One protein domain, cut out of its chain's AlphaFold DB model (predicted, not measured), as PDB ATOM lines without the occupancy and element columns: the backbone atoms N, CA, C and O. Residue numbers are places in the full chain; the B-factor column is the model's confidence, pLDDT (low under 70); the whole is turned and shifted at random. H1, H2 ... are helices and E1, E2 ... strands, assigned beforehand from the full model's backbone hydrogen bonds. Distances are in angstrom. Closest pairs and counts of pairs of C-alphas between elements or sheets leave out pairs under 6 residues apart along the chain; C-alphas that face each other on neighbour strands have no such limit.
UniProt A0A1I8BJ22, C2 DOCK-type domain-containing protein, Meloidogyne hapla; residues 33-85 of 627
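Overview. This is residues 33 to 85 of the 627 residues of the protein "C2 DOCK-type domain-containing protein" of Meloidogyne hapla (UniProt A0A1I8BJ22). A small, strongly twisted sheet of three strands, E1, E2 and E3, makes one side of the body; the loop of residues 44 to 50 and the short end strand E4 lie over the same face of it. The helix H1 sticks out from this body with residues 40 and 41, and this arm adds to the length. The printed part has 53 residues, with one named helix and four named strands in the order H1, E1, E2, E3, E4; the sheet runs E1, E2, E3, all antiparallel, and the class is mixed, helices and strands. The whole is only just compact, close to loose, with a radius of gyration of the C-alphas of 11.6 A, and only just elongated, spanning 36 by 24 by 19 A.

Along the chain. H1 is residues 33 to 39, 10.2 A long, and begins at C-alpha 33 at (-13.737, 73.072, 87.665). Residues 40 to 51 hold no named element. E1 is residues 52 to 58, 16.4 A long, with C-alpha 52 at (-20.439, 67.829, 58.852). E2 is residues 62 to 67, 15.4 A long. E3, residues 70 to 78, is the longest strand by residues, 18.4 A from first to last C-alpha, and bends by 88 degrees at residue 73. E4 is residues 82 to 84, 6.6 A long, and ends at C-alpha 84 at (-11.438, 71.350, 56.549).

Arrangement. E1, E2 and E3 form a meander, each strand the antiparallel neighbour of the one before. E1 and E2 are a hairpin, with 143 degrees between their directions; the C-alphas of Ile 53 and Arg 67 face each other at 4.3 A, and N 56 and O 64 are within hydrogen-bond range at 2.8 A. E2 and E3 are a hairpin at 157 degrees; the C-alphas of Phe 64 and Ile 76 face each other at 4.3 A, and N 63 and O 77 are within hydrogen-bond range at 2.8 A. E1 and E3 are the edge strands, and E2 is the inner one. E4 pairs with no named strand; it is near E1, with 9 pairs of C-alphas within 10 A. E3 and E4 meet only through their link, and E2 and E4 are apart. H1 is not on the sheet, with 0 pairs of C-alphas within 10 A. In H1 every O i to N i+4 pair is within hydrogen-bond range.

Size, cuts and confidence. The C-alphas of Glu 35 and Met 85 are the two farthest apart, at 36.7 A. Residues 33 to 41, of which 33 to 39 belong to H1, stand free; the other 44 residues span 25 by 24 by 15 A. The printed part has no cut. The link from H1 to E1 is long, with 12 residues, and the other three links are tight. The mean pLDDT of the printed part is 77.5; residues 33 to 42 and residue 85 are under 70, and the mean of H1 is 49.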
ATOM      1  N   LEU A  33     -13.447  72.941  89.102       48.06
ATOM      2  CA  LEU A  33     -13.737  73.072  87.665       48.06
ATOM      3  C   LEU A  33     -15.246  73.036  87.381       48.06
ATOM      4  O   LEU A  33     -15.708  73.699  86.454       48.06
ATOM      5  N   LYS A  34     -16.033  72.332  88.213       48.25
ATOM      6  CA  LYS A  34     -17.503  72.276  88.107       48.25
ATOM      7  C   LYS A  34     -18.164  73.632  88.366       48.25
ATOM      8  O   LYS A  34     -19.133  73.958  87.685       48.25
ATOM      9  N   GLU A  35     -17.654  74.417  89.315       49.25
ATOM     10  CA  GLU A  35     -18.226  75.734  89.635       49.25
ATOM     11  C   GLU A  35     -17.911  76.785  88.560       49.25
ATOM     12  O   GLU A  35     -18.803  77.519  88.134       49.25
ATOM     13  N   ASN A  36     -16.692  76.784  88.013       48.62
ATOM     14  CA  ASN A  36     -16.319  77.695  86.926       48.62
ATOM     15  C   ASN A  36     -17.024  77.371  85.589       48.62
ATOM     16  O   ASN A  36     -17.378  78.288  84.846       48.62
ATOM     17  N   LEU A  37     -17.295  76.089  85.302       51.00
ATOM     18  CA  LEU A  37     -18.056  75.642  84.119       51.00
ATOM     19  C   LEU A  37     -19.577  75.834  84.245       51.00
ATOM     20  O   LEU A  37     -20.262  75.931  83.231       51.00
ATOM     21  N   LYS A  38     -20.127  75.884  85.466       49.62
ATOM     22  CA  LYS A  38     -21.542  76.229  85.689       49.62
ATOM     23  C   LYS A  38     -21.794  77.735  85.594       49.62
ATOM     24  O   LYS A  38     -22.851  78.132  85.108       49.62
ATOM     25  N   ASN A  39     -20.833  78.558  86.022       50.91
ATOM     26  CA  ASN A  39     -20.975  80.016  86.032       50.91
ATOM     27  C   ASN A  39     -20.762  80.649  84.649       50.91
ATOM     28  O   ASN A  39     -21.455  81.601  84.298       50.91
ATOM     29  N   ASN A  40     -19.884  80.078  83.820       51.22
ATOM     30  CA  ASN A  40     -19.774  80.426  82.408       51.22
ATOM     31  C   ASN A  40     -20.500  79.352  81.595       51.22
ATOM     32  O   ASN A  40     -19.983  78.249  81.487       51.22
ATOM     33  N   LYS A  41     -21.683  79.651  81.030       56.12
ATOM     34  CA  LYS A  41     -22.458  78.763  80.128       56.12
ATOM     35  C   LYS A  41     -21.661  78.399  78.862       56.12
ATOM     36  O   LYS A  41     -21.958  78.861  77.762       56.12
ATOM     37  N   ILE A  42     -20.628  77.583  79.006       63.53
ATOM     38  CA  ILE A  42     -19.820  77.090  77.903       63.53
ATOM     39  C   ILE A  42     -20.556  75.881  77.340       63.53
ATOM     40  O   ILE A  42     -20.559  74.799  77.925       63.53
ATOM     41  N   ASN A  43     -21.238  76.087  76.215       77.50
ATOM     42  CA  ASN A  43     -21.943  75.012  75.537       77.50
ATOM     43  C   ASN A  43     -20.942  74.210  74.698       77.50
ATOM     44  O   ASN A  43     -20.481  74.691  73.661       77.50
ATOM     45  N   PHE A  44     -20.576  73.012  75.146       83.50
ATOM     46  CA  PHE A  44     -19.784  72.084  74.339       83.50
ATOM     47  C   PHE A  44     -20.682  71.434  73.289       83.50
ATOM     48  O   PHE A  44     -21.736  70.887  73.615       83.50
ATOM     49  N   LEU A  45     -20.259  71.479  72.028       84.88
ATOM     50  CA  LEU A  45     -20.959  70.778  70.960       84.88
ATOM     51  C   LEU A  45     -20.393  69.368  70.876       84.88
ATOM     52  O   LEU A  45     -19.261  69.208  70.440       84.88
ATOM     53  N   ASN A  46     -21.159  68.351  71.264       86.00
ATOM     54  CA  ASN A  46     -20.747  66.974  70.998       86.00
ATOM     55  C   ASN A  46     -20.561  66.801  69.485       86.00
ATOM     56  O   ASN A  46     -21.333  67.350  68.702       86.00
ATOM     57  N   LEU A  47     -19.588  66.005  69.060       86.12
ATOM     58  CA  LEU A  47     -19.280  65.702  67.666       86.12
ATOM     59  C   LEU A  47     -19.056  64.199  67.515       86.12
ATOM     60  O   LEU A  47     -18.419  63.581  68.366       86.12
ATOM     61  N   TRP A  48     -19.550  63.622  66.433       85.12
ATOM     62  CA  TRP A  48     -19.265  62.247  66.046       85.12
ATOM     63  C   TRP A  48     -18.425  62.234  64.779       85.12
ATOM     64  O   TRP A  48     -18.495  63.143  63.955       85.12
ATOM     65  N   ILE A  49     -17.592  61.210  64.638       86.81
ATOM     66  CA  ILE A  49     -16.777  61.002  63.448       86.81
ATOM     67  C   ILE A  49     -17.668  61.002  62.199       86.81
ATOM     68  O   ILE A  49     -18.672  60.297  62.139       86.81
ATOM     69  N   GLY A  50     -17.296  61.810  61.210       80.25
ATOM     70  CA  GLY A  50     -18.070  61.998  59.985       80.25
ATOM     71  C   GLY A  50     -19.112  63.121  60.025       80.25
ATOM     72  O   GLY A  50     -19.601  63.481  58.957       80.25
ATOM     73  N   ASP A  51     -19.405  63.722  61.187       84.56
ATOM     74  CA  ASP A  51     -20.322  64.866  61.264       84.56
ATOM     75  C   ASP A  51     -19.812  66.022  60.391       84.56
ATOM     76  O   ASP A  51     -18.633  66.396  60.436       84.56
ATOM     77  N   LEU A  52     -20.720  66.622  59.618       84.31
ATOM     78  CA  LEU A  52     -20.439  67.829  58.852       84.31
ATOM     79  C   LEU A  52     -20.759  69.056  59.700       84.31
ATOM     80  O   LEU A  52     -21.878  69.214  60.192       84.31
ATOM     81  N   ILE A  53     -19.788  69.949  59.847       88.19
ATOM     82  CA  ILE A  53     -19.901  71.118  60.716       88.19
ATOM     83  C   ILE A  53     -19.515  72.402  59.994       88.19
ATOM     84  O   ILE A  53     -18.683  72.419  59.084       88.19
ATOM     85  N   LYS A  54     -20.101  73.511  60.443       87.62
ATOM     86  CA  LYS A  54     -19.720  74.856  60.014       87.62
ATOM     87  C   LYS A  54     -19.063  75.585  61.175       87.62
ATOM     88  O   LYS A  54     -19.679  75.770  62.225       87.62
ATOM     89  N   ILE A  55     -17.820  76.012  60.973       87.50
ATOM     90  CA  ILE A  55     -17.073  76.803  61.953       87.50
ATOM     91  C   ILE A  55     -17.431  78.280  61.758       87.50
ATOM     92  O   ILE A  55     -17.302  78.817  60.659       87.50
ATOM     93  N   ILE A  56     -17.903  78.921  62.824       85.31
ATOM     94  CA  ILE A  56     -18.249  80.347  62.874       85.31
ATOM     95  C   ILE A  56     -17.049  81.166  63.358       85.31
ATOM     96  O   ILE A  56     -16.748  82.209  62.783       85.31
ATOM     97  N   SER A  57     -16.361  80.708  64.406       79.62
ATOM     98  CA  SER A  57     -15.162  81.369  64.932       79.62
ATOM     99  C   SER A  57     -14.111  80.360  65.385       79.62
ATOM    100  O   SER A  57     -14.415  79.209  65.701       79.62
ATOM    101  N   PHE A  58     -12.855  80.799  65.374       83.00
ATOM    102  CA  PHE A  58     -11.678  79.981  65.638       83.00
ATOM    103  C   PHE A  58     -10.675  80.779  66.466       83.00
ATOM    104  O   PHE A  58     -10.415  81.941  66.156       83.00
ATOM    105  N   ASN A  59     -10.112  80.152  67.498       79.25
ATOM    106  CA  ASN A  59      -9.127  80.763  68.394       79.25
ATOM    107  C   ASN A  59      -7.828  79.933  68.493       79.25
ATOM    108  O   ASN A  59      -7.195  79.891  69.542       79.25
ATOM    109  N   GLY A  60      -7.453  79.201  67.437       76.38
ATOM    110  CA  GLY A  60      -6.271  78.325  67.434       76.38
ATOM    111  C   GLY A  60      -6.586  76.897  67.883       76.38
ATOM    112  O   GLY A  60      -6.583  75.959  67.086       76.38
ATOM    113  N   GLU A  61      -6.894  76.725  69.165       81.81
ATOM    114  CA  GLU A  61      -7.128  75.396  69.759       81.81
ATOM    115  C   GLU A  61      -8.606  74.996  69.778       81.81
ATOM    116  O   GLU A  61      -8.940  73.814  69.716       81.81
ATOM    117  N   TRP A  62      -9.501  75.985  69.820       85.62
ATOM    118  CA  TRP A  62     -10.944  75.786  69.894       85.62
ATOM    119  C   TRP A  62     -11.663  76.475  68.739       85.62
ATOM    120  O   TRP A  62     -11.315  77.580  68.313       85.62
ATOM    121  N   CYS A  63     -12.706  75.806  68.275       86.31
ATOM    122  CA  CYS A  63     -13.638  76.248  67.258       86.31
ATOM    123  C   CYS A  63     -15.021  76.417  67.891       86.31
ATOM    124  O   CYS A  63     -15.402  75.646  68.768       86.31
ATOM    125  N   PHE A  64     -15.794  77.391  67.420       86.25
ATOM    126  CA  PHE A  64     -17.217  77.522  67.720       86.25
ATOM    127  C   PHE A  64     -18.011  77.343  66.433       86.25
ATOM    128  O   PHE A  64     -17.702  77.966  65.416       86.25
ATOM    129  N   GLY A  65     -19.040  76.504  66.468       88.94
ATOM    130  CA  GLY A  65     -19.791  76.149  65.273       88.94
ATOM    131  C   GLY A  65     -21.045  75.344  65.569       88.94
ATOM    132  O   GLY A  65     -21.514  75.291  66.706       88.94
ATOM    133  N   TYR A  66     -21.587  74.734  64.522       86.56
ATOM    134  CA  TYR A  66     -22.769  73.874  64.581       86.56
ATOM    135  C   TYR A  66     -22.666  72.729  63.576       86.56
ATOM    136  O   TYR A  66     -21.932  72.828  62.587       86.56
ATOM    137  N   ARG A  67     -23.425  71.658  63.824       86.06
ATOM    138  CA  ARG A  67     -23.604  70.553  62.875       86.06
ATOM    139  C   ARG A  67     -24.597  70.959  61.796       86.06
ATOM    140  O   ARG A  67     -25.619  71.558  62.107       86.06
ATOM    141  N   LEU A  68     -24.331  70.604  60.544       82.94
ATOM    142  CA  LEU A  68     -25.218  70.918  59.419       82.94
ATOM    143  C   LEU A  68     -26.620  70.313  59.573       82.94
ATOM    144  O   LEU A  68     -27.582  70.921  59.121       82.94
ATOM    145  N   GLU A  69     -26.736  69.171  60.252       78.88
ATOM    146  CA  GLU A  69     -28.020  68.521  60.553       78.88
ATOM    147  C   GLU A  69     -28.811  69.229  61.663       78.88
ATOM    148  O   GLU A  69     -30.035  69.184  61.676       78.88
ATOM    149  N   GLU A  70     -28.123  69.915  62.581       81.94
ATOM    150  CA  GLU A  70     -28.722  70.560  63.754       81.94
ATOM    151  C   GLU A  70     -28.201  72.005  63.908       81.94
ATOM    152  O   GLU A  70     -27.426  72.303  64.824       81.94
ATOM    153  N   PRO A  71     -28.609  72.943  63.030       83.56
ATOM    154  CA  PRO A  71     -28.081  74.312  63.024       83.56
ATOM    155  C   PRO A  71     -28.441  75.134  64.270       83.56
ATOM    156  O   PRO A  71     -27.787  76.143  64.568       83.56
ATOM    157  N   GLU A  72     -29.466  74.705  65.008       81.44
ATOM    158  CA  GLU A  72     -29.903  75.328  66.258       81.44
ATOM    159  C   GLU A  72     -28.947  75.035  67.425       81.44
ATOM    160  O   GLU A  72     -28.773  75.876  68.311       81.44
ATOM    161  N   LYS A  73     -28.262  73.882  67.417       82.56
ATOM    162  CA  LYS A  73     -27.310  73.510  68.470       82.56
ATOM    163  C   LYS A  73     -25.920  74.033  68.132       82.56
ATOM    164  O   LYS A  73     -25.182  73.462  67.330       82.56
ATOM    165  N   ARG A  74     -25.546  75.133  68.786       86.06
ATOM    166  CA  ARG A  74     -24.227  75.766  68.648       86.06
ATOM    167  C   ARG A  74     -23.376  75.533  69.881       86.06
ATOM    168  O   ARG A  74     -23.866  75.674  71.001       86.06
ATOM    169  N   GLY A  75     -22.097  75.260  69.680       87.25
ATOM    170  CA  GLY A  75     -21.170  75.081  70.788       87.25
ATOM    171  C   GLY A  75     -19.714  75.073  70.360       87.25
ATOM    172  O   GLY A  75     -19.393  75.209  69.177       87.25
ATOM    173  N   ILE A  76     -18.838  74.951  71.353       87.50
ATOM    174  CA  ILE A  76     -17.393  74.886  71.153       87.50
ATOM    175  C   ILE A  76     -16.896  73.442  71.052       87.50
ATOM    176  O   ILE A  76     -17.449  72.540  71.685       87.50
ATOM    177  N   PHE A  77     -15.839  73.241  70.270       87.56
ATOM    178  CA  PHE A  77     -15.154  71.964  70.074       87.56
ATOM    179  C   PHE A  77     -13.673  72.183  69.712       87.56
ATOM    180  O   PHE A  77     -13.339  73.230  69.152       87.56
ATOM    181  N   PRO A  78     -12.770  71.231  70.008       87.00
ATOM    182  CA  PRO A  78     -11.354  71.360  69.671       87.00
ATOM    183  C   PRO A  78     -11.114  71.383  68.157       87.00
ATOM    184  O   PRO A  78     -11.714  70.608  67.411       87.00
ATOM    185  N   SER A  79     -10.187  72.223  67.699       83.56
ATOM    186  CA  SER A  79      -9.836  72.344  66.279       83.56
ATOM    187  C   SER A  79      -9.152  71.099  65.719       83.56
ATOM    188  O   SER A  79      -9.366  70.743  64.562       83.56
ATOM    189  N   ILE A  80      -8.395  70.382  66.555       83.25
ATOM    190  CA  ILE A  80      -7.678  69.158  66.173       83.25
ATOM    191  C   ILE A  80      -8.613  68.010  65.764       83.25
ATOM    192  O   ILE A  80      -8.205  67.099  65.046       83.25
ATOM    193  N   PHE A  81      -9.884  68.062  66.173       81.88
ATOM    194  CA  PHE A  81     -10.871  67.018  65.878       81.88
ATOM    195  C   PHE A  81     -11.571  67.226  64.537       81.88
ATOM    196  O   PHE A  81     -12.453  66.455  64.161       81.88
ATOM    197  N   VAL A  82     -11.179  68.261  63.803       83.19
ATOM    198  CA  VAL A  82     -11.899  68.741  62.637       83.19
ATOM    199  C   VAL A  82     -10.939  68.863  61.459       83.19
ATOM    200  O   VAL A  82      -9.838  69.393  61.577       83.19
ATOM    201  N   GLN A  83     -11.353  68.357  60.301       82.62
ATOM    202  CA  GLN A  83     -10.698  68.602  59.024       82.62
ATOM    203  C   GLN A  83     -11.506  69.608  58.228       82.62
ATOM    204  O   GLN A  83     -12.711  69.440  58.065       82.62
ATOM    205  N   GLU A  84     -10.843  70.597  57.645       77.62
ATOM    206  CA  GLU A  84     -11.438  71.350  56.549       77.62
ATOM    207  C   GLU A  84     -11.776  70.368  55.420       77.62
ATOM    208  O   GLU A  84     -10.890  69.666  54.917       77.62
ATOM    209  N   MET A  85     -13.058  70.282  55.031       64.44
ATOM    210  CA  MET A  85     -13.337  69.736  53.712       64.44
ATOM    211  C   MET A  85     -12.735  70.740  52.752       64.44
ATOM    212  O   MET A  85     -13.054  71.930  52.814       64.44
TER     213      MET A  85